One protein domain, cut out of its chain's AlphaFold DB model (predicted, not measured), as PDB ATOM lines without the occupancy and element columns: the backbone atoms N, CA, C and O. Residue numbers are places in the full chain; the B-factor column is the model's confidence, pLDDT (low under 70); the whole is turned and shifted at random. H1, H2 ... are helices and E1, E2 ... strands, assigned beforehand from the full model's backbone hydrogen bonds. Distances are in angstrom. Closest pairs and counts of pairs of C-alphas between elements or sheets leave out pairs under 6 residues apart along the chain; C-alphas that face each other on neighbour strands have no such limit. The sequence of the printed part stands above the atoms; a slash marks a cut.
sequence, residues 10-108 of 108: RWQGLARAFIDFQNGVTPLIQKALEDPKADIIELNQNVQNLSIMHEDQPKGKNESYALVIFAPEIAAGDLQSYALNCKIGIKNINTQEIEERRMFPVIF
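Overview. This is residues 10 to 108 of the 108 residues of an uncharacterized protein of candidate division CPR2 bacterium GW2011_GWC2_39_10 (UniProt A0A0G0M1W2). A slim rod is built from a strongly twisted sheet of three strands, E1 E2 E3, and a helical hairpin, H1 and H2, that packs lengthwise on it. H1 covers one face of the sheet, and H2 packs beside H1 and E1. The printed part has 99 residues, with two named helices and then three named strands along the chain; the class is mixed, and the antiparallel sheet has the order E1, E2, E3. The whole is compact, with a radius of gyration of the C-alphas of 14.2 A and spans of 44 by 20 by 20 A.

Along the chain. E2 is residues 83 to 92, 28.3 A long; E3 is residues 98 to 107, 24.9 A, ending at C-alpha 107 (7.359, 49.712, 75.251). E1 is residues 65 to 70. H1 is residues 14 to 34, 31.2 A, beginning at C-alpha 14 (5.021, 68.575, 72.007). H2 is residues 40 to 54, 21.2 A.

Arrangement. The sheet is a meander, each strand the antiparallel neighbour of the one before. Between E1 and E2, N 68 and O 89 are 2.8 A apart; between E2 and E3, N 88 and O 102 are 2.8 A apart, both within hydrogen-bond range. H1 is on one face of the sheet, giving two layers; its closest C-alphas to E3 are Gln 22 and Val 106, 6.3 A. H1 and H2 touch, closest at the C-alphas of Ala 17 and His 54, 5.5 A, at a shallow tilt of 15 degrees, opposite ways. H2 is on the sheet but over none of its strands; its closest C-alphas to E1 are Ser 51 and Ile 69, 5.6 A. Every O i to N i+4 pair is within hydrogen-bond range in H2, and 15 of 17 in H1.

Size, cuts and confidence. The C-alphas farthest apart, of Pro 36 and Asn 94, are 45.1 A apart. The printed part has no cut; the link E1 to E2 is long. Residues 56 to 62, 80 to 82 and 108 have pLDDT under 70.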
ATOM      1  N   ARG A  10      -2.617  72.886  73.013       75.31
ATOM      2  CA  ARG A  10      -1.515  72.861  73.997       75.31
ATOM      3  C   ARG A  10      -0.530  71.720  73.776       75.31
ATOM      4  O   ARG A  10       0.643  71.862  74.087       75.31
ATOM      5  N   TRP A  11      -0.987  70.616  73.189       73.81
ATOM      6  CA  TRP A  11      -0.163  69.441  72.898       73.81
ATOM      7  C   TRP A  11       0.457  69.469  71.492       73.81
ATOM      8  O   TRP A  11       1.337  68.660  71.179       73.81
ATOM      9  N   GLN A  12       0.027  70.398  70.629       74.12
ATOM     10  CA  GLN A  12       0.551  70.514  69.270       74.12
ATOM     11  C   GLN A  12       2.037  70.883  69.285       74.12
ATOM     12  O   GLN A  12       2.432  71.904  69.836       74.12
ATOM     13  N   GLY A  13       2.858  70.052  68.640       71.69
ATOM     14  CA  GLY A  13       4.313  70.230  68.587       71.69
ATOM     15  C   GLY A  13       5.079  69.579  69.744       71.69
ATOM     16  O   GLY A  13       6.252  69.249  69.573       71.69
ATOM     17  N   LEU A  14       4.410  69.257  70.857       75.19
ATOM     18  CA  LEU A  14       5.021  68.575  72.007       75.19
ATOM     19  C   LEU A  14       5.126  67.054  71.817       75.19
ATOM     20  O   LEU A  14       6.015  66.416  72.376       75.19
ATOM     21  N   ALA A  15       4.278  66.472  70.960       75.12
ATOM     22  CA  ALA A  15       4.338  65.049  70.618       75.12
ATOM     23  C   ALA A  15       5.709  64.634  70.054       75.12
ATOM     24  O   ALA A  15       6.168  63.524  70.309       75.12
ATOM     25  N   ARG A  16       6.387  65.525  69.314       79.06
ATOM     26  CA  ARG A  16       7.687  65.211  68.713       79.06
ATOM     27  C   ARG A  16       8.776  65.012  69.764       79.06
ATOM     28  O   ARG A  16       9.491  64.022  69.687       79.06
ATOM     29  N   ALA A  17       8.866  65.912  70.741       80.81
ATOM     30  CA  ALA A  17       9.847  65.810  71.820       80.81
ATOM     31  C   ALA A  17       9.644  64.528  72.641       80.81
ATOM     32  O   ALA A  17      10.613  63.844  72.960       80.81
ATOM     33  N   PHE A  18       8.388  64.145  72.894       81.50
ATOM     34  CA  PHE A  18       8.090  62.882  73.564       81.50
ATOM     35  C   PHE A  18       8.494  61.654  72.731       81.50
ATOM     36  O   PHE A  18       9.084  60.725  73.271       81.50
ATOM     37  N   ILE A  19       8.234  61.654  71.420       84.00
ATOM     38  CA  ILE A  19       8.666  60.570  70.521       84.00
ATOM     39  C   ILE A  19      10.197  60.462  70.488       84.00
ATOM     40  O   ILE A  19      10.737  59.359  70.531       84.00
ATOM     41  N   ASP A  20      10.906  61.589  70.422       87.00
ATOM     42  CA  ASP A  20      12.372  61.599  70.423       87.00
ATOM     43  C   ASP A  20      12.924  61.049  71.757       87.00
ATOM     44  O   ASP A  20      13.829  60.213  71.738       87.00
ATOM     45  N   PHE A  21      12.306  61.396  72.895       88.50
ATOM     46  CA  PHE A  21      12.598  60.782  74.197       88.50
ATOM     47  C   PHE A  21      12.363  59.263  74.197       88.50
ATOM     48  O   PHE A  21      13.234  58.510  74.632       88.50
ATOM     49  N   GLN A  22      11.224  58.792  73.674       86.62
ATOM     50  CA  GLN A  22      10.928  57.357  73.578       86.62
ATOM     51  C   GLN A  22      11.990  56.618  72.757       86.62
ATOM     52  O   GLN A  22      12.481  55.573  73.186       86.62
ATOM     53  N   ASN A  23      12.395  57.183  71.618       89.19
ATOM     54  CA  ASN A  23      13.436  56.610  70.764       89.19
ATOM     55  C   ASN A  23      14.814  56.572  71.446       89.19
ATOM     56  O   ASN A  23      15.613  55.693  71.133       89.19
ATOM     57  N   GLY A  24      15.100  57.504  72.360       88.94
ATOM     58  CA  GLY A  24      16.342  57.524  73.138       88.94
ATOM     59  C   GLY A  24      16.346  56.546  74.315       88.94
ATOM     60  O   GLY A  24      17.342  55.866  74.549       88.94
ATOM     61  N   VAL A  25      15.233  56.442  75.046       89.25
ATOM     62  CA  VAL A  25      15.128  55.596  76.249       89.25
ATOM     63  C   VAL A  25      14.991  54.113  75.915       89.25
ATOM     64  O   VAL A  25      15.586  53.282  76.596       89.25
ATOM     65  N   THR A  26      14.260  53.771  74.853       88.69
ATOM     66  CA  THR A  26      14.042  52.375  74.432       88.69
ATOM     67  C   THR A  26      15.346  51.568  74.299       88.69
ATOM     68  O   THR A  26      15.465  50.546  74.975       88.69
ATOM     69  N   PRO A  27      16.366  52.006  73.530       89.44
ATOM     70  CA  PRO A  27      17.613  51.252  73.397       89.44
ATOM     71  C   PRO A  27      18.441  51.206  74.690       89.44
ATOM     72  O   PRO A  27      19.165  50.236  74.907       89.44
ATOM     73  N   LEU A  28      18.348  52.221  75.562       88.31
ATOM     74  CA  LEU A  28      19.025  52.198  76.865       88.31
ATOM     75  C   LEU A  28      18.457  51.098  77.760       88.31
ATOM     76  O   LEU A  28      19.220  50.345  78.363       88.31
ATOM     77  N   ILE A  29      17.127  50.993  77.814       86.31
ATOM     78  CA  ILE A  29      16.453  49.954  78.590       86.31
ATOM     79  C   ILE A  29      16.732  48.586  77.971       86.31
ATOM     80  O   ILE A  29      17.178  47.703  78.691       86.31
ATOM     81  N   GLN A  30      16.581  48.416  76.651       86.00
ATOM     82  CA  GLN A  30      16.885  47.148  75.968       86.00
ATOM     83  C   GLN A  30      18.306  46.652  76.258       86.00
ATOM     84  O   GLN A  30      18.493  45.495  76.626       86.00
ATOM     85  N   LYS A  31      19.306  47.536  76.194       88.00
ATOM     86  CA  LYS A  31      20.686  47.179  76.537       88.00
ATOM     87  C   LYS A  31      20.832  46.741  78.000       88.00
ATOM     88  O   LYS A  31      21.586  45.816  78.282       88.00
ATOM     89  N   ALA A  32      20.122  47.389  78.924       86.69
ATOM     90  CA  ALA A  32      20.128  47.010  80.335       86.69
ATOM     91  C   ALA A  32      19.405  45.678  80.606       86.69
ATOM     92  O   ALA A  32      19.778  44.972  81.536       86.69
ATOM     93  N   LEU A  33      18.407  45.313  79.791       84.62
ATOM     94  CA  LEU A  33      17.751  43.998  79.841       84.62
ATOM     95  C   LEU A  33      18.704  42.871  79.420       84.62
ATOM     96  O   LEU A  33      18.680  41.782  79.991       84.62
ATOM     97  N   GLU A  34      19.528  43.128  78.404       86.50
ATOM     98  CA  GLU A  34      20.469  42.151  77.844       86.50
ATOM     99  C   GLU A  34      21.750  41.996  78.683       86.50
ATOM    100  O   GLU A  34      22.425  40.966  78.587       86.50
ATOM    101  N   ASP A  35      22.089  42.987  79.516       84.94
ATOM    102  CA  ASP A  35      23.289  42.987  80.354       84.94
ATOM    103  C   ASP A  35      22.973  42.643  81.828       84.94
ATOM    104  O   ASP A  35      22.461  43.482  82.571       84.94
ATOM    105  N   PRO A  36      23.361  41.453  82.326       73.88
ATOM    106  CA  PRO A  36      23.149  41.068  83.723       73.88
ATOM    107  C   PRO A  36      23.967  41.896  84.732       73.88
ATOM    108  O   PRO A  36      23.796  41.719  85.939       73.88
ATOM    109  N   LYS A  37      24.878  42.759  84.268       83.69
ATOM    110  CA  LYS A  37      25.666  43.689  85.089       83.69
ATOM    111  C   LYS A  37      25.259  45.150  84.888       83.69
ATOM    112  O   LYS A  37      26.007  46.026  85.320       83.69
ATOM    113  N   ALA A  38      24.122  45.416  84.244       81.69
ATOM    114  CA  ALA A  38      23.646  46.773  84.019       81.69
ATOM    115  C   ALA A  38      23.588  47.570  85.334       81.69
ATOM    116  O   ALA A  38      22.955  47.155  86.309       81.69
ATOM    117  N   ASP A  39      24.246  48.729  85.353       88.56
ATOM    118  CA  ASP A  39      24.174  49.649  86.480       88.56
ATOM    119  C   ASP A  39      22.841  50.407  86.427       88.56
ATOM    120  O   ASP A  39      22.618  51.290  85.596       88.56
ATOM    121  N   ILE A  40      21.931  50.034  87.325       87.38
ATOM    122  CA  ILE A  40      20.591  50.619  87.432       87.38
ATOM    123  C   ILE A  40      20.648  52.105  87.803       87.38
ATOM    124  O   ILE A  40      19.780  52.876  87.390       87.38
ATOM    125  N   ILE A  41      21.664  52.528  88.559       89.88
ATOM    126  CA  ILE A  41      21.836  53.932  88.939       89.88
ATOM    127  C   ILE A  41      22.209  54.734  87.691       89.88
ATOM    128  O   ILE A  41      21.579  55.754  87.406       89.88
ATOM    129  N   GLU A  42      23.169  54.237  86.908       90.88
ATOM    130  CA  GLU A  42      23.575  54.868  85.649       90.88
ATOM    131  C   GLU A  42      22.420  54.902  84.633       90.88
ATOM    132  O   GLU A  42      22.172  55.934  84.003       90.88
ATOM    133  N   LEU A  43      21.660  53.808  84.511       90.44
ATOM    134  CA  LEU A  43      20.473  53.737  83.655       90.44
ATOM    135  C   LEU A  43      19.445  54.805  84.038       90.44
ATOM    136  O   LEU A  43      19.014  55.575  83.177       90.44
ATOM    137  N   ASN A  44      19.076  54.879  85.319       89.69
ATOM    138  CA  ASN A  44      18.134  55.882  85.808       89.69
ATOM    139  C   ASN A  44      18.636  57.297  85.534       89.69
ATOM    140  O   ASN A  44      17.876  58.136  85.055       89.69
ATOM    141  N   GLN A  45      19.922  57.560  85.759       92.50
ATOM    142  CA  GLN A  45      20.504  58.871  85.508       92.50
ATOM    143  C   GLN A  45      20.463  59.244  84.019       92.50
ATOM    144  O   GLN A  45      20.112  60.374  83.681       92.50
ATOM    145  N   ASN A  46      20.723  58.295  83.118       91.38
ATOM    146  CA  ASN A  46      20.607  58.507  81.675       91.38
ATOM    147  C   ASN A  46      19.159  58.765  81.230       91.38
ATOM    148  O   ASN A  46      18.917  59.670  80.430       91.38
ATOM    149  N   VAL A  47      18.191  58.024  81.776       90.75
ATOM    150  CA  VAL A  47      16.761  58.235  81.497       90.75
ATOM    151  C   VAL A  47      16.299  59.610  81.993       90.75
ATOM    152  O   VAL A  47      15.620  60.323  81.254       90.75
ATOM    153  N   GLN A  48      16.711  60.027  83.194       90.25
ATOM    154  CA  GLN A  48      16.411  61.365  83.719       90.25
ATOM    155  C   GLN A  48      17.067  62.471  82.882       90.25
ATOM    156  O   GLN A  48      16.422  63.468  82.564       90.25
ATOM    157  N   ASN A  49      18.317  62.286  82.447       91.62
ATOM    158  CA  ASN A  49      18.999  63.246  81.577       91.62
ATOM    159  C   ASN A  49      18.285  63.405  80.224       91.62
ATOM    160  O   ASN A  49      18.136  64.526  79.738       91.62
ATOM    161  N   LEU A  50      17.816  62.302  79.627       90.00
ATOM    162  CA  LEU A  50      17.012  62.344  78.403       90.00
ATOM    163  C   LEU A  50      15.673  63.043  78.626       90.00
ATOM    164  O   LEU A  50      15.249  63.811  77.766       90.00
ATOM    165  N   SER A  51      15.031  62.804  79.773       89.50
ATOM    166  CA  SER A  51      13.813  63.510  80.177       89.50
ATOM    167  C   SER A  51      14.045  65.018  80.103       89.50
ATOM    168  O   SER A  51      13.459  65.686  79.258       89.50
ATOM    169  N   ILE A  52      15.016  65.524  80.868       88.12
ATOM    170  CA  ILE A  52      15.349  66.955  80.950       88.12
ATOM    171  C   ILE A  52      15.754  67.529  79.585       88.12
ATOM    172  O   ILE A  52      15.391  68.653  79.255       88.12
ATOM    173  N   MET A  53      16.492  66.773  78.765       87.50
ATOM    174  CA  MET A  53      16.916  67.234  77.437       87.50
ATOM    175  C   MET A  53      15.730  67.524  76.510       87.50
ATOM    176  O   MET A  53      15.802  68.446  75.692       87.50
ATOM    177  N   HIS A  54      14.671  66.718  76.598       83.31
ATOM    178  CA  HIS A  54      13.479  66.841  75.760       83.31
ATOM    179  C   HIS A  54      12.370  67.692  76.400       83.31
ATOM    180  O   HIS A  54      11.444  68.111  75.700       83.31
ATOM    181  N   GLU A  55      12.479  67.977  77.695       80.19
ATOM    182  CA  GLU A  55      11.689  68.988  78.392       80.19
ATOM    183  C   GLU A  55      12.044  70.406  77.936       80.19
ATOM    184  O   GLU A  55      13.086  70.645  77.328       80.19
ATOM    185  N   ASP A  56      11.140  71.356  78.191       67.69
ATOM    186  CA  ASP A  56      11.371  72.791  77.957       67.69
ATOM    187  C   ASP A  56      11.801  73.163  76.519       67.69
ATOM    188  O   ASP A  56      12.313  74.255  76.276       67.69
ATOM    189  N   GLN A  57      11.537  72.294  75.535       68.38
ATOM    190  CA  GLN A  57      11.690  72.588  74.109       68.38
ATOM    191  C   GLN A  57      10.334  72.963  73.490       68.38
ATOM    192  O   GLN A  57       9.679  72.097  72.895       68.38
ATOM    193  N   PRO A  58       9.883  74.231  73.573       63.81
ATOM    194  CA  PRO A  58       8.747  74.675  72.784       63.81
ATOM    195  C   PRO A  58       9.121  74.551  71.305       63.81
ATOM    196  O   PRO A  58       9.997  75.250  70.796       63.81
ATOM    197  N   LYS A  59       8.490  73.612  70.601       60.66
ATOM    198  CA  LYS A  59       8.653  73.431  69.157       60.66
ATOM    199  C   LYS A  59       7.289  73.485  68.490       60.66
ATOM    200  O   LYS A  59       6.373  72.770  68.880       60.66
ATOM    201  N   GLY A  60       7.164  74.294  67.441       61.78
ATOM    202  CA  GLY A  60       5.942  74.402  66.643       61.78
ATOM    203  C   GLY A  60       5.074  75.600  67.022       61.78
ATOM    204  O   GLY A  60       5.579  76.645  67.403       61.78
ATOM    205  N   LYS A  61       3.753  75.473  66.853       60.69
ATOM    206  CA  LYS A  61       2.809  76.605  66.929       60.69
ATOM    207  C   LYS A  61       2.503  77.096  68.347       60.69
ATOM    208  O   LYS A  61       1.758  78.062  68.476       60.69
ATOM    209  N   ASN A  62       3.008  76.428  69.384       68.38
ATOM    210  CA  ASN A  62       2.629  76.724  70.756       68.38
ATOM    211  C   ASN A  62       3.835  76.944  71.674       68.38
ATOM    212  O   ASN A  62       4.218  76.082  72.456       68.38
ATOM    213  N   GLU A  63       4.422  78.136  71.568       72.69
ATOM    214  CA  GLU A  63       5.587  78.566  72.349       72.69
ATOM    215  C   GLU A  63       5.256  78.930  73.804       72.69
ATOM    216  O   GLU A  63       6.150  79.258  74.569       72.69
ATOM    217  N   SER A  64       3.980  78.892  74.203       81.00
ATOM    218  CA  SER A  64       3.556  79.184  75.584       81.00
ATOM    219  C   SER A  64       3.592  77.962  76.504       81.00
ATOM    220  O   SER A  64       3.436  78.109  77.719       81.00
ATOM    221  N   TYR A  65       3.792  76.766  75.944       81.88
ATOM    222  CA  TYR A  65       3.786  75.511  76.687       81.88
ATOM    223  C   TYR A  65       5.043  74.693  76.405       81.88
ATOM    224  O   TYR A  65       5.518  74.605  75.274       81.88
ATOM    225  N   ALA A  66       5.546  74.063  77.458       83.94
ATOM    226  CA  ALA A  66       6.646  73.117  77.427       83.94
ATOM    227  C   ALA A  66       6.145  71.708  77.761       83.94
ATOM    228  O   ALA A  66       5.191  71.533  78.524       83.94
ATOM    229  N   LEU A  67       6.814  70.699  77.206       86.56
ATOM    230  CA  LEU A  67       6.634  69.317  77.630       86.56
ATOM    231  C   LEU A  67       7.361  69.107  78.965       86.56
ATOM    232  O   LEU A  67       8.486  69.570  79.130       86.56
ATOM    233  N   VAL A  68       6.726  68.376  79.875       89.25
ATOM    234  CA  VAL A  68       7.353  67.804  81.072       89.25
ATOM    235  C   VAL A  68       7.220  66.293  81.000       89.25
ATOM    236  O   VAL A  68       6.134  65.790  80.699       89.25
ATOM    237  N   ILE A  69       8.290  65.559  81.276       88.44
ATOM    238  CA  ILE A  69       8.314  64.103  81.241       88.44
ATOM    239  C   ILE A  69       8.648  63.606  82.653       88.44
ATOM    240  O   ILE A  69       9.663  63.904  83.257       88.44
ATOM    241  N   PHE A  70       7.760  62.806  83.217       87.12
ATOM    242  CA  PHE A  70       7.958  62.147  84.498       87.12
ATOM    243  C   PHE A  70       8.294  60.686  84.220       87.12
ATOM    244  O   PHE A  70       7.399  59.831  84.151       87.12
ATOM    245  N   ALA A  71       9.582  60.414  84.027       87.38
ATOM    246  CA  ALA A  71      10.099  59.055  83.965       87.38
ATOM    247  C   ALA A  71      10.207  58.485  85.393       87.38
ATOM    248  O   ALA A  71      10.863  59.106  86.236       87.38
ATOM    249  N   PRO A  72       9.545  57.357  85.709       85.56
ATOM    250  CA  PRO A  72       9.701  56.717  87.009       85.56
ATOM    251  C   PRO A  72      11.107  56.122  87.151       85.56
ATOM    252  O   PRO A  72      11.776  55.841  86.158       85.56
ATOM    253  N   GLU A  73      11.535  55.922  88.394       86.50
ATOM    254  CA  GLU A  73      12.747  55.161  88.689       86.50
ATOM    255  C   GLU A  73      12.550  53.701  88.261       86.50
ATOM    256  O   GLU A  73      11.542  53.080  88.596       86.50
ATOM    257  N   ILE A  74      13.502  53.179  87.496       85.62
ATOM    258  CA  ILE A  74      13.573  51.788  87.062       85.62
ATOM    259  C   ILE A  74      14.234  51.002  88.189       85.62
ATOM    260  O   ILE A  74      15.409  51.224  88.488       85.62
ATOM    261  N   ALA A  75      13.508  50.074  88.806       82.75
ATOM    262  CA  ALA A  75      14.097  49.109  89.723       82.75
ATOM    263  C   ALA A  75      14.628  47.888  88.954       82.75
ATOM    264  O   ALA A  75      14.165  47.561  87.864       82.75
ATOM    265  N   ALA A  76      15.548  47.129  89.557       75.12
ATOM    266  CA  ALA A  76      16.053  45.886  88.959       75.12
ATOM    267  C   ALA A  76      14.936  44.864  88.640       75.12
ATOM    268  O   ALA A  76      15.065  44.080  87.707       75.12
ATOM    269  N   GLY A  77      13.828  44.883  89.393       73.56
ATOM    270  CA  GLY A  77      12.649  44.056  89.109       73.56
ATOM    271  C   GLY A  77      11.843  44.519  87.889       73.56
ATOM    272  O   GLY A  77      11.186  43.702  87.250       73.56
ATOM    273  N   ASP A  78      11.932  45.800  87.525       71.88
ATOM    274  CA  ASP A  78      11.223  46.370  86.375       71.88
ATOM    275  C   ASP A  78      11.890  46.009  85.046       71.88
ATOM    276  O   ASP A  78      11.221  46.003  84.017       71.88
ATOM    277  N   LEU A  79      13.162  45.594  85.068       72.69
ATOM    278  CA  LEU A  79      13.851  44.979  83.927       72.69
ATOM    279  C   LEU A  79      13.265  43.605  83.531       72.69
ATOM    280  O   LEU A  79      13.765  42.939  82.638       72.69
ATOM    281  N   GLN A  80      12.220  43.122  84.196       69.88
ATOM    282  CA  GLN A  80      11.452  41.958  83.731       69.88
ATOM    283  C   GLN A  80      10.094  42.363  83.140       69.88
ATOM    284  O   GLN A  80       9.403  41.534  82.548       69.88
ATOM    285  N   SER A  81       9.698  43.629  83.308       68.25
ATOM    286  CA  SER A  81       8.472  44.203  82.757       68.25
ATOM    287  C   SER A  81       8.709  44.690  81.329       68.25
ATOM    288  O   SER A  81       9.787  45.166  81.000       68.25
ATOM    289  N   TYR A  82       7.683  44.613  80.481       66.06
ATOM    290  CA  TYR A  82       7.745  45.005  79.064       66.06
ATOM    291  C   TYR A  82       7.413  46.485  78.806       66.06
ATOM    292  O   TYR A  82       7.327  46.910  77.654       66.06
ATOM    293  N   ALA A  83       7.145  47.271  79.854       78.38
ATOM    294  CA  ALA A  83       6.817  48.683  79.695       78.38
ATOM    295  C   ALA A  83       7.245  49.546  80.886       78.38
ATOM    296  O   ALA A  83       7.041  49.179  82.046       78.38
ATOM    297  N   LEU A  84       7.745  50.745  80.571       82.75
ATOM    298  CA  LEU A  84       8.009  51.820  81.520       82.75
ATOM    299  C   LEU A  84       6.866  52.833  81.432       82.75
ATOM    300  O   LEU A  84       6.681  53.503  80.414       82.75
ATOM    301  N   ASN A  85       6.076  52.948  82.498       82.62
ATOM    302  CA  ASN A  85       4.922  53.846  82.533       82.62
ATOM    303  C   ASN A  85       5.347  55.284  82.854       82.62
ATOM    304  O   ASN A  85       5.260  55.733  84.000       82.62
ATOM    305  N   CYS A  86       5.769  56.025  81.835       83.81
ATOM    306  CA  CYS A  86       6.056  57.447  81.962       83.81
ATOM    307  C   CYS A  86       4.754  58.247  82.084       83.81
ATOM    308  O   CYS A  86       3.725  57.909  81.492       83.81
ATOM    309  N   LYS A  87       4.781  59.348  82.834       86.62
ATOM    310  CA  LYS A  87       3.739  60.376  82.715       86.62
ATOM    311  C   LYS A  87       4.314  61.531  81.924       86.62
ATOM    312  O   LYS A  87       5.461  61.886  82.123       86.62
ATOM    313  N   ILE A  88       3.520  62.150  81.074       85.56
ATOM    314  CA  ILE A  88       3.881  63.413  80.437       85.56
ATOM    315  C   ILE A  88       2.892  64.477  80.853       85.56
ATOM    316  O   ILE A  88       1.715  64.180  81.066       85.56
ATOM    317  N   GLY A  89       3.360  65.706  80.956       87.06
ATOM    318  CA  GLY A  89       2.511  66.849  81.187       87.06
ATOM    319  C   GLY A  89       2.877  68.042  80.337       87.06
ATOM    320  O   GLY A  89       3.903  68.058  79.662       87.06
ATOM    321  N   ILE A  90       2.004  69.038  80.387       86.50
ATOM    322  CA  ILE A  90       2.245  70.351  79.801       86.50
ATOM    323  C   ILE A  90       2.480  71.350  80.923       86.50
ATOM    324  O   ILE A  90       1.698  71.434  81.873       86.50
ATOM    325  N   LYS A  91       3.579  72.085  80.810       86.88
ATOM    326  CA  LYS A  91       3.932  73.182  81.699       86.88
ATOM    327  C   LYS A  91       3.667  74.485  80.980       86.88
ATOM    328  O   LYS A  91       4.191  74.721  79.893       86.88
ATOM    329  N   ASN A  92       2.854  75.328  81.589       86.69
ATOM    330  CA  ASN A  92       2.657  76.685  81.121       86.69
ATOM    331  C   ASN A  92       3.917  77.495  81.441       86.69
ATOM    332  O   ASN A  92       4.319  77.593  82.599       86.69
ATOM    333  N   ILE A  93       4.568  78.062  80.427       83.31
ATOM    334  CA  ILE A  93       5.849  78.760  80.609       83.31
ATOM    335  C   ILE A  93       5.659  80.057  81.409       83.31
ATOM    336  O   ILE A  93       6.545  80.456  82.163       83.31
ATOM    337  N   ASN A  94       4.488  80.688  81.319       85.50
ATOM    338  CA  ASN A  94       4.223  81.952  82.003       85.50
ATOM    339  C   ASN A  94       3.890  81.754  83.486       85.50
ATOM    340  O   ASN A  94       4.365  82.516  84.325       85.50
ATOM    341  N   THR A  95       3.086  80.741  83.822       88.00
ATOM    342  CA  THR A  95       2.663  80.486  85.213       88.00
ATOM    343  C   THR A  95       3.525  79.449  85.927       88.00
ATOM    344  O   THR A  95       3.445  79.328  87.145       88.00
ATOM    345  N   GLN A  96       4.353  78.705  85.186       82.81
ATOM    346  CA  GLN A  96       5.106  77.534  85.651       82.81
ATOM    347  C   GLN A  96       4.219  76.380  86.163       82.81
ATOM    348  O   GLN A  96       4.735  75.389  86.683       82.81
ATOM    349  N   GLU A  97       2.898  76.466  85.990       87.25
ATOM    350  CA  GLU A  97       1.953  75.436  86.416       87.25
ATOM    351  C   GLU A  97       1.957  74.242  85.455       87.25
ATOM    352  O   GLU A  97       2.052  74.392  84.235       87.25
ATOM    353  N   ILE A  98       1.823  73.040  86.018       84.69
ATOM    354  CA  ILE A  98       1.655  71.799  85.256       84.69
ATOM    355  C   ILE A  98       0.155  71.528  85.145       84.69
ATOM    356  O   ILE A  98      -0.474  71.125  86.124       84.69
ATOM    357  N   GLU A  99      -0.415  71.753  83.966       76.25
ATOM    358  CA  GLU A  99      -1.874  71.780  83.790       76.25
ATOM    359  C   GLU A  99      -2.480  70.392  83.549       76.25
ATOM    360  O   GLU A  99      -3.592  70.104  83.988       76.25
ATOM    361  N   GLU A 100      -1.774  69.508  82.850       74.12
ATOM    362  CA  GLU A 100      -2.314  68.204  82.475       74.12
ATOM    363  C   GLU A 100      -1.247  67.129  82.607       74.12
ATOM    364  O   GLU A 100      -0.077  67.385  82.338       74.12
ATOM    365  N   ARG A 101      -1.647  65.923  83.027       77.06
ATOM    366  CA  ARG A 101      -0.777  64.747  83.081       77.06
ATOM    367  C   ARG A 101      -1.458  63.567  82.414       77.06
ATOM    368  O   ARG A 101      -2.593  63.231  82.747       77.06
ATOM    369  N   ARG A 102      -0.749  62.908  81.509       76.38
ATOM    370  CA  ARG A 102      -1.210  61.717  80.795       76.38
ATOM    371  C   ARG A 102      -0.179  60.611  80.942       76.38
ATOM    372  O   ARG A 102       1.018  60.872  80.888       76.38
ATOM    373  N   MET A 103      -0.643  59.389  81.164       81.62
ATOM    374  CA  MET A 103       0.234  58.224  81.261       81.62
ATOM    375  C   MET A 103       0.495  57.667  79.863       81.62
ATOM    376  O   MET A 103      -0.451  57.475  79.100       81.62
ATOM    377  N   PHE A 104       1.761  57.412  79.551       78.94
ATOM    378  CA  PHE A 104       2.202  56.808  78.304       78.94
ATOM    379  C   PHE A 104       3.179  55.672  78.597       78.94
ATOM    380  O   PHE A 104       4.245  55.924  79.165       78.94
ATOM    381  N   PRO A 105       2.849  54.432  78.204       78.25
ATOM    382  CA  PRO A 105       3.802  53.342  78.280       78.25
ATOM    383  C   PRO A 105       4.885  53.539  77.213       78.25
ATOM    384  O   PRO A 105       4.586  53.736  76.034       78.25
ATOM    385  N   VAL A 106       6.147  53.485  77.626       77.88
ATOM    386  CA  VAL A 106       7.281  53.250  76.729       77.88
ATOM    387  C   VAL A 106       7.463  51.741  76.666       77.88
ATOM    388  O   VAL A 106       7.731  51.127  77.695       77.88
ATOM    389  N   ILE A 107       7.229  51.154  75.494       71.38
ATOM    390  CA  ILE A 107       7.359  49.712  75.251       71.38
ATOM    391  C   ILE A 107       8.742  49.473  74.646       71.38
ATOM    392  O   ILE A 107       9.151  50.241  73.774       71.38
ATOM    393  N   PHE A 108       9.431  48.431  75.100       68.81
ATOM    394  CA  PHE A 108      10.775  48.050  74.658       68.81
ATOM    395  C   PHE A 108      10.796  46.623  74.126       68.81
ATOM    396  O   PHE A 108       9.996  45.790  74.608       68.81
TER     397      PHE A 108